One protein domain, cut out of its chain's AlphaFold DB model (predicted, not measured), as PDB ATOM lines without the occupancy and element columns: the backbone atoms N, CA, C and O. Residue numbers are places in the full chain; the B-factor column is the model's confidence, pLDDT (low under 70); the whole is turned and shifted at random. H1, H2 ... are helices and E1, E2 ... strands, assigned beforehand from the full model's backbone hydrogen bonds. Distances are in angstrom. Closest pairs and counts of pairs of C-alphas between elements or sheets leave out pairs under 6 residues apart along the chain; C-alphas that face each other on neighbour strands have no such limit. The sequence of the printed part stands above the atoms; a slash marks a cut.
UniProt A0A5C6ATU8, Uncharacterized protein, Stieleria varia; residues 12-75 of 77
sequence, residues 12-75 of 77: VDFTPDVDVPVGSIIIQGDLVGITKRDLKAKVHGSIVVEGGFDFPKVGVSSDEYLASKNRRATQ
ATOM      1  N   VAL A  12     -19.711  37.608 -48.977       82.38
ATOM      2  CA  VAL A  12     -18.277  37.884 -49.113       82.38
ATOM      3  C   VAL A  12     -17.511  36.598 -48.851       82.38
ATOM      4  O   VAL A  12     -17.787  35.903 -47.869       82.38
ATOM      5  N   ASP A  13     -16.561  36.274 -49.727       83.50
ATOM      6  CA  ASP A  13     -15.670  35.136 -49.517       83.50
ATOM      7  C   ASP A  13     -14.780  35.386 -48.304       83.50
ATOM      8  O   ASP A  13     -14.096  36.404 -48.193       83.50
ATOM      9  N   PHE A  14     -14.788  34.427 -47.388       82.62
ATOM     10  CA  PHE A  14     -14.046  34.493 -46.144       82.62
ATOM     11  C   PHE A  14     -13.421  33.132 -45.862       82.62
ATOM     12  O   PHE A  14     -14.112  32.113 -45.802       82.62
ATOM     13  N   THR A  15     -12.105  33.119 -45.675       85.12
ATOM     14  CA  THR A  15     -11.364  31.935 -45.242       85.12
ATOM     15  C   THR A  15     -10.997  32.134 -43.775       85.12
ATOM     16  O   THR A  15     -10.172  33.003 -43.486       85.12
ATOM     17  N   PRO A  16     -11.591  31.381 -42.838       83.19
ATOM     18  CA  PRO A  16     -11.279  31.542 -41.431       83.19
ATOM     19  C   PRO A  16      -9.934  30.891 -41.085       83.19
ATOM     20  O   PRO A  16      -9.547  29.864 -41.654       83.19
ATOM     21  N   ASP A  17      -9.241  31.468 -40.106       85.12
ATOM     22  CA  ASP A  17      -8.002  30.897 -39.561       85.12
ATOM     23  C   ASP A  17      -8.282  29.759 -38.558       85.12
ATOM     24  O   ASP A  17      -7.501  28.819 -38.424       85.12
ATOM     25  N   VAL A  18      -9.453  29.806 -37.916       86.12
ATOM     26  CA  VAL A  18      -9.940  28.846 -36.913       86.12
ATOM     27  C   VAL A  18     -11.295  28.268 -37.319       86.12
ATOM     28  O   VAL A  18     -11.957  28.803 -38.202       86.12
ATOM     29  N   ASP A  19     -11.734  27.178 -36.692       85.88
ATOM     30  CA  ASP A  19     -13.087  26.668 -36.921       85.88
ATOM     31  C   ASP A  19     -14.125  27.667 -36.385       85.88
ATOM     32  O   ASP A  19     -14.117  28.028 -35.207       85.88
ATOM     33  N   VAL A  20     -15.017  28.121 -37.264       85.31
ATOM     34  CA  VAL A  20     -16.068  29.092 -36.959       85.31
ATOM     35  C   VAL A  20     -17.427  28.411 -37.137       85.31
ATOM     36  O   VAL A  20     -17.785  28.057 -38.267       85.31
ATOM     37  N   PRO A  21     -18.208  28.235 -36.057       83.88
ATOM     38  CA  PRO A  21     -19.526  27.628 -36.154       83.88
ATOM     39  C   PRO A  21     -20.515  28.547 -36.882       83.88
ATOM     40  O   PRO A  21     -20.310  29.762 -37.000       83.88
ATOM     41  N   VAL A  22     -21.610  27.970 -37.366       82.94
ATOM     42  CA  VAL A  22     -22.733  28.708 -37.961       82.94
ATOM     43  C   VAL A  22     -23.281  29.796 -37.023       82.94
ATOM     44  O   VAL A  22     -23.340  29.621 -35.808       82.94
ATOM     45  N   GLY A  23     -23.690  30.935 -37.591       79.38
ATOM     46  CA  GLY A  23     -24.252  32.067 -36.848       79.38
ATOM     47  C   GLY A  23     -23.215  32.931 -36.127       79.38
ATOM     48  O   GLY A  23     -23.583  33.875 -35.431       79.38
ATOM     49  N   SER A  24     -21.925  32.643 -36.300       81.62
ATOM     50  CA  SER A  24     -20.852  33.443 -35.713       81.62
ATOM     51  C   SER A  24     -20.722  34.787 -36.417       81.62
ATOM     52  O   SER A  24     -20.776  34.865 -37.647       81.62
ATOM     53  N   ILE A  25     -20.498  35.832 -35.622       85.31
ATOM     54  CA  ILE A  25     -20.269  37.194 -36.102       85.31
ATOM     55  C   ILE A  25     -18.774  37.371 -36.361       85.31
ATOM     56  O   ILE A  25     -17.957  37.189 -35.459       85.31
ATOM     57  N   ILE A  26     -18.430  37.747 -37.588       83.38
ATOM     58  CA  ILE A  26     -17.064  38.032 -38.022       83.38
ATOM     59  C   ILE A  26     -16.955  39.515 -38.358       83.38
ATOM     60  O   ILE A  26     -17.802  40.066 -39.060       83.38
ATOM     61  N   ILE A  27     -15.896  40.147 -37.856       86.62
ATOM     62  CA  ILE A  27     -15.579  41.553 -38.103       86.62
ATOM     63  C   ILE A  27     -14.240  41.603 -38.838       86.62
ATOM     64  O   ILE A  27     -13.217  41.176 -38.301       86.62
ATOM     65  N   GLN A  28     -14.252  42.110 -40.066       81.00
ATOM     66  CA  GLN A  28     -13.067  42.287 -40.898       81.00
ATOM     67  C   GLN A  28     -12.873  43.780 -41.170       81.00
ATOM     68  O   GLN A  28     -13.401  44.331 -42.135       81.00
ATOM     69  N   GLY A  29     -12.133  44.447 -40.281       83.88
ATOM     70  CA  GLY A  29     -12.035  45.908 -40.282       83.88
ATOM     71  C   GLY A  29     -13.396  46.529 -39.967       83.88
ATOM     72  O   GLY A  29     -13.934  46.291 -38.889       83.88
ATOM     73  N   ASP A  30     -13.958  47.262 -40.927       81.75
ATOM     74  CA  ASP A  30     -15.268  47.916 -40.800       81.75
ATOM     75  C   ASP A  30     -16.430  47.056 -41.336       81.75
ATOM     76  O   ASP A  30     -17.596  47.434 -41.224       81.75
ATOM     77  N   LEU A  31     -16.128  45.894 -41.928       81.81
ATOM     78  CA  LEU A  31     -17.130  44.974 -42.459       81.81
ATOM     79  C   LEU A  31     -17.563  43.977 -41.382       81.81
ATOM     80  O   LEU A  31     -16.731  43.275 -40.807       81.81
ATOM     81  N   VAL A  32     -18.872  43.859 -41.169       83.69
ATOM     82  CA  VAL A  32     -19.466  42.865 -40.269       83.69
ATOM     83  C   VAL A  32     -20.292  41.881 -41.086       83.69
ATOM     84  O   VAL A  32     -21.147  42.290 -41.869       83.69
ATOM     85  N   GLY A  33     -20.055  40.585 -40.895       84.75
ATOM     86  CA  GLY A  33     -20.825  39.527 -41.544       84.75
ATOM     87  C   GLY A  33     -21.042  38.315 -40.647       84.75
ATOM     88  O   GLY A  33     -20.386  38.153 -39.618       84.75
ATOM     89  N   ILE A  34     -21.988  37.462 -41.035       84.31
ATOM     90  CA  ILE A  34     -22.394  36.279 -40.264       84.31
ATOM     91  C   ILE A  34     -22.219  35.014 -41.102       84.31
ATOM     92  O   ILE A  34     -22.518  34.995 -42.303       84.31
ATOM     93  N   THR A  35     -21.746  33.936 -40.478       85.56
ATOM     94  CA  THR A  35     -21.594  32.629 -41.130       85.56
ATOM     95  C   THR A  35     -22.952  31.934 -41.312       85.56
ATOM     96  O   THR A  35     -23.675  31.682 -40.353       85.56
ATOM     97  N   LYS A  36     -23.314  31.572 -42.553       81.56
ATOM     98  CA  LYS A  36     -24.543  30.792 -42.849       81.56
ATOM     99  C   LYS A  36     -24.369  29.272 -42.723       81.56
ATOM    100  O   LYS A  36     -25.344  28.533 -42.796       81.56
ATOM    101  N   ARG A  37     -23.132  28.803 -42.579       81.44
ATOM    102  CA  ARG A  37     -22.756  27.391 -42.432       81.44
ATOM    103  C   ARG A  37     -21.487  27.301 -41.595       81.44
ATOM    104  O   ARG A  37     -20.780  28.300 -41.481       81.44
ATOM    105  N   ASP A  38     -21.176  26.117 -41.082       83.62
ATOM    106  CA  ASP A  38     -19.902  25.892 -40.403       83.62
ATOM    107  C   ASP A  38     -18.734  26.114 -41.367       83.62
ATOM    108  O   ASP A  38     -18.697  25.557 -42.474       83.62
ATOM    109  N   LEU A  39     -17.782  26.939 -40.941       83.81
ATOM    110  CA  LEU A  39     -16.557  27.197 -41.676       83.81
ATOM    111  C   LEU A  39     -15.402  26.545 -40.931       83.81
ATOM    112  O   LEU A  39     -15.060  26.951 -39.823       83.81
ATOM    113  N   LYS A  40     -14.799  25.528 -41.546       82.38
ATOM    114  CA  LYS A  40     -13.599  24.913 -40.987       82.38
ATOM    115  C   LYS A  40     -12.372  25.779 -41.227       82.38
ATOM    116  O   LYS A  40     -12.292  26.459 -42.253       82.38
ATOM    117  N   ALA A  41     -11.403  25.691 -40.324       84.94
ATOM    118  CA  ALA A  41     -10.123  26.372 -40.474       84.94
ATOM    119  C   ALA A  41      -9.515  26.096 -41.861       84.94
ATOM    120  O   ALA A  41      -9.457  24.945 -42.310       84.94
ATOM    121  N   LYS A  42      -9.050  27.155 -42.539       82.94
ATOM    122  CA  LYS A  42      -8.410  27.103 -43.869       82.94
ATOM    123  C   LYS A  42      -9.304  26.586 -45.007       82.94
ATOM    124  O   LYS A  42      -8.795  26.266 -46.081       82.94
ATOM    125  N   VAL A  43     -10.620  26.512 -44.808       83.50
ATOM    126  CA  VAL A  43     -11.583  26.129 -45.851       83.50
ATOM    127  C   VAL A  43     -12.293  27.368 -46.380       83.50
ATOM    128  O   VAL A  43     -12.726  28.220 -45.610       83.50
ATOM    129  N   HIS A  44     -12.458  27.454 -47.701       78.12
ATOM    130  CA  HIS A  44     -13.196  28.553 -48.315       78.12
ATOM    131  C   HIS A  44     -14.650  28.585 -47.840       78.12
ATOM    132  O   HIS A  44     -15.437  27.649 -48.040       78.12
ATOM    133  N   GLY A  45     -14.991  29.690 -47.195       81.19
ATOM    134  CA  GLY A  45     -16.313  30.015 -46.709       81.19
ATOM    135  C   GLY A  45     -16.869  31.259 -47.370       81.19
ATOM    136  O   GLY A  45     -16.183  31.963 -48.105       81.19
ATOM    137  N   SER A  46     -18.126  31.543 -47.056       81.88
ATOM    138  CA  SER A  46     -18.703  32.854 -47.303       81.88
ATOM    139  C   SER A  46     -19.444  33.326 -46.063       81.88
ATOM    140  O   SER A  46     -20.103  32.543 -45.366       81.88
ATOM    141  N   ILE A  47     -19.297  34.613 -45.784       84.75
ATOM    142  CA  ILE A  47     -20.070  35.335 -44.779       84.75
ATOM    143  C   ILE A  47     -21.112  36.183 -45.481       84.75
ATOM    144  O   ILE A  47     -20.959  36.551 -46.645       84.75
ATOM    145  N   VAL A  48     -22.186  36.487 -44.770       83.19
ATOM    146  CA  VAL A  48     -23.274  37.303 -45.296       83.19
ATOM    147  C   VAL A  48     -23.286  38.623 -44.564       83.19
ATOM    148  O   VAL A  48     -23.318  38.640 -43.337       83.19
ATOM    149  N   VAL A  49     -23.214  39.700 -45.336       82.38
ATOM    150  CA  VAL A  49     -23.037  41.078 -44.851       82.38
ATOM    151  C   VAL A  49     -24.311  41.907 -45.003       82.38
ATOM    152  O   VAL A  49     -24.495  42.894 -44.302       82.38
ATOM    153  N   GLU A  50     -25.238  41.465 -45.859       73.25
ATOM    154  CA  GLU A  50     -26.542  42.096 -46.059       73.25
ATOM    155  C   GLU A  50     -27.678  41.088 -45.855       73.25
ATOM    156  O   GLU A  50     -27.647  39.967 -46.372       73.25
ATOM    157  N   GLY A  51     -28.710  41.501 -45.117       67.69
ATOM    158  CA  GLY A  51     -29.897  40.696 -44.836       67.69
ATOM    159  C   GLY A  51     -30.428  40.897 -43.417       67.69
ATOM    160  O   GLY A  51     -29.782  41.508 -42.571       67.69
ATOM    161  N   GLY A  52     -31.631  40.384 -43.161       63.41
ATOM    162  CA  GLY A  52     -32.159  40.262 -41.806       63.41
ATOM    163  C   GLY A  52     -31.618  38.996 -41.150       63.41
ATOM    164  O   GLY A  52     -31.730  37.914 -41.726       63.41
ATOM    165  N   PHE A  53     -31.051  39.133 -39.954       67.50
ATOM    166  CA  PHE A  53     -30.608  38.008 -39.137       67.50
ATOM    167  C   PHE A  53     -31.424  37.991 -37.852       67.50
ATOM    168  O   PHE A  53     -31.490  38.995 -37.142       67.50
ATOM    169  N   ASP A  54     -32.066  36.858 -37.586       67.62
ATOM    170  CA  ASP A  54     -32.763  36.632 -36.329       67.62
ATOM    171  C   ASP A  54     -31.759  36.126 -35.294       67.62
ATOM    172  O   ASP A  54     -31.043  35.149 -35.529       67.62
ATOM    173  N   PHE A  55     -31.693  36.815 -34.161       69.62
ATOM    174  CA  PHE A  55     -30.876  36.403 -33.032       69.62
ATOM    175  C   PHE A  55     -31.803  36.040 -31.882       69.62
ATOM    176  O   PHE A  55     -32.587  36.895 -31.449       69.62
ATOM    177  N   PRO A  56     -31.704  34.817 -31.328       70.56
ATOM    178  CA  PRO A  56     -32.455  34.491 -30.135       70.56
ATOM    179  C   PRO A  56     -32.006  35.438 -29.025       70.56
ATOM    180  O   PRO A  56     -30.830  35.494 -28.659       70.56
ATOM    181  N   LYS A  57     -32.954  36.196 -28.472       70.00
ATOM    182  CA  LYS A  57     -32.702  36.971 -27.265       70.00
ATOM    183  C   LYS A  57     -32.454  35.984 -26.134       70.00
ATOM    184  O   LYS A  57     -33.397  35.450 -25.551       70.00
ATOM    185  N   VAL A  58     -31.186  35.763 -25.808       64.88
ATOM    186  CA  VAL A  58     -30.813  35.062 -24.584       64.88
ATOM    187  C   VAL A  58     -31.125  36.019 -23.441       64.88
ATOM    188  O   VAL A  58     -30.362  36.931 -23.127       64.88
ATOM    189  N   GLY A  59     -32.326  35.895 -22.882       61.56
ATOM    190  CA  GLY A  59     -32.612  36.505 -21.597       61.56
ATOM    191  C   GLY A  59     -31.683  35.862 -20.582       61.56
ATOM    192  O   GLY A  59     -31.705  34.643 -20.433       61.56
ATOM    193  N   VAL A  60     -30.871  36.664 -19.891       63.88
ATOM    194  CA  VAL A  60     -30.307  36.216 -18.617       63.88
ATOM    195  C   VAL A  60     -31.488  35.759 -17.767       63.88
ATOM    196  O   VAL A  60     -32.482  36.490 -17.658       63.88
ATOM    197  N   SER A  61     -31.440  34.541 -17.224       62.56
ATOM    198  CA  SER A  61     -32.473  34.157 -16.265       62.56
ATOM    199  C   SER A  61     -32.427  35.171 -15.120       62.56
ATOM    200  O   SER A  61     -31.372  35.748 -14.818       62.56
ATOM    201  N   SER A  62     -33.569  35.436 -14.488       63.12
ATOM    202  CA  SER A  62     -33.619  36.346 -13.341       63.12
ATOM    203  C   SER A  62     -32.579  35.966 -12.275       63.12
ATOM    204  O   SER A  62     -32.042  36.851 -11.613       63.12
ATOM    205  N   ASP A  63     -32.217  34.683 -12.177       63.53
ATOM    206  CA  ASP A  63     -31.181  34.162 -11.278       63.53
ATOM    207  C   ASP A  63     -29.774  34.691 -11.616       63.53
ATOM    208  O   ASP A  63     -29.035  35.106 -10.720       63.53
ATOM    209  N   GLU A  64     -29.410  34.753 -12.901       64.69
ATOM    210  CA  GLU A  64     -28.099  35.241 -13.355       64.69
ATOM    211  C   GLU A  64     -27.987  36.773 -13.238       64.69
ATOM    212  O   GLU A  64     -26.959  37.312 -12.803       64.69
ATOM    213  N   TYR A  65     -29.078  37.496 -13.519       68.69
ATOM    214  CA  TYR A  65     -29.143  38.946 -13.306       68.69
ATOM    215  C   TYR A  65     -29.009  39.311 -11.817       68.69
ATOM    216  O   TYR A  65     -28.226  40.206 -11.469       68.69
ATOM    217  N   LEU A  66     -29.704  38.595 -10.923       67.06
ATOM    218  CA  LEU A  66     -29.609  38.789  -9.470       67.06
ATOM    219  C   LEU A  66     -28.211  38.445  -8.932       67.06
ATOM    220  O   LEU A  66     -27.683  39.191  -8.103       67.06
ATOM    221  N   ALA A  67     -27.563  37.398  -9.452       65.75
ATOM    222  CA  ALA A  67     -26.179  37.063  -9.107       65.75
ATOM    223  C   ALA A  67     -25.195  38.192  -9.478       65.75
ATOM    224  O   ALA A  67     -24.278  38.502  -8.710       65.75
ATOM    225  N   SER A  68     -25.401  38.866 -10.616       61.41
ATOM    226  CA  SER A  68     -24.593  40.033 -11.008       61.41
ATOM    227  C   SER A  68     -24.834  41.260 -10.111       61.41
ATOM    228  O   SER A  68     -23.887  41.972  -9.764       61.41
ATOM    229  N   LYS A  69     -26.085  41.481  -9.680       65.44
ATOM    230  CA  LYS A  69     -26.482  42.595  -8.806       65.44
ATOM    231  C   LYS A  69     -25.937  42.419  -7.387       65.44
ATOM    232  O   LYS A  69     -25.428  43.376  -6.806       65.44
ATOM    233  N   ASN A  70     -25.969  41.194  -6.864       62.78
ATOM    234  CA  ASN A  70     -25.519  40.887  -5.508       62.78
ATOM    235  C   ASN A  70     -23.990  40.937  -5.369       62.78
ATOM    236  O   ASN A  70     -23.499  41.373  -4.334       62.78
ATOM    237  N   ARG A  71     -23.218  40.621  -6.423       63.19
ATOM    238  CA  ARG A  71     -21.748  40.785  -6.399       63.19
ATOM    239  C   ARG A  71     -21.285  42.240  -6.263       63.19
ATOM    240  O   ARG A  71     -20.187  42.472  -5.774       63.19
ATOM    241  N   ARG A  72     -22.116  43.215  -6.653       59.91
ATOM    242  CA  ARG A  72     -21.833  44.651  -6.463       59.91
ATOM    243  C   ARG A  72     -22.231  45.164  -5.076       59.91
ATOM    244  O   ARG A  72     -21.710  46.187  -4.655       59.91
ATOM    245  N   ALA A  73     -23.127  44.469  -4.374       60.00
ATOM    246  CA  ALA A  73     -23.563  44.852  -3.032       60.00
ATOM    247  C   ALA A  73     -22.560  44.436  -1.938       60.00
ATOM    248  O   ALA A  73     -22.488  45.091  -0.905       60.00
ATOM    249  N   THR A  74     -21.757  43.391  -2.165       60.09
ATOM    250  CA  THR A  74     -20.841  42.832  -1.147       60.09
ATOM    251  C   THR A  74     -19.397  43.355  -1.221       60.09
ATOM    252  O   THR A  74     -18.565  42.927  -0.432       60.09
ATOM    253  N   GLN A  75     -19.065  44.266  -2.148       60.12
ATOM    254  CA  GLN A  75     -17.729  44.897  -2.239       60.12
ATOM    255  C   GLN A  75     -17.656  46.296  -1.598       60.12
ATOM    256  O   GLN A  75     -16.647  46.982  -1.734       60.12
TER     257      GLN A  75
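This is residues 12 to 75 of the 77 residues of an uncharacterized protein of Stieleria varia (UniProt A0A5C6ATU8). A small sheet of four short strands, E1, E4, E3 and E2, strongly twisted and curled like part of a barrel, forms with its loops a compact body at one end, and from this body residues 56 to 75 stick out as a free arm that ends in the one helix, H1. The arm is a thin strand-less stretch followed by H1, and H1 has no contact with the sheet. The printed part has 64 residues with four named strands and one named helix, in the order E1, E2, E3, E4, H1 along the chain; the sheet's order is E1, E4, E3, E2, all antiparallel. The class is mixed, helices and strands, with 28 residues, under half of those printed, in named elements. The whole is extended, with a radius of gyration of the C-alphas of 17.2 A and spans of 49 by 25 by 22 A.

E3, residues 31 to 35, is the longest strand, 13.2 A from first to last C-alpha. Beside it in the sheet are E2, residues 25 to 28, 10.0 A long, and E4, residues 45 to 48, 10.2 A long. E1, residues 12 to 14, is 6.2 A long and begins at C-alpha 12 at (-18.277, 37.884, -49.113). H1, residues 62 to 73, is 16.7 A long; it begins at C-alpha 62 at (-33.619, 36.346, -13.341) and ends at C-alpha 73 at (-23.563, 44.852, -3.032).

E3 and E4 are inner strands; E1 and E2 are edge strands. E2 and E3 form a hairpin with a tight link, at 144 degrees between their directions; N 26 and O 33 are 2.8 A apart, within hydrogen-bond range. E3 and E4 form a hairpin at 115 degrees, with N 48 and O 34 at 2.9 A. The pairing is staggered: E3 pairs with E2 over residues 31 to 34 and with E4 over residues 34 to 35. E2, E3 and E4 are a meander, each strand the antiparallel neighbour of the one before. E1 is antiparallel to E4 at 139 degrees, with N 12 and O 47 at 2.8 A, and the four strands form a Greek key, a meander whose last strand has the strand before the meander as its antiparallel neighbour. H1 is not on the sheet; in its backbone 6 of 8 O i to N i+4 pairs are within hydrogen-bond range.

The C-alphas of His 44 and Thr 74, the two farthest apart, are 49.9 A apart. Without residues 56 to 75 the body spans 27 by 20 by 12 A. The printed part has no cut, and the link from E4 to H1, 13 residues, is long. The mean pLDDT of the printed part is 75.8; residues 51 to 55 and 58 to 75 are under 70.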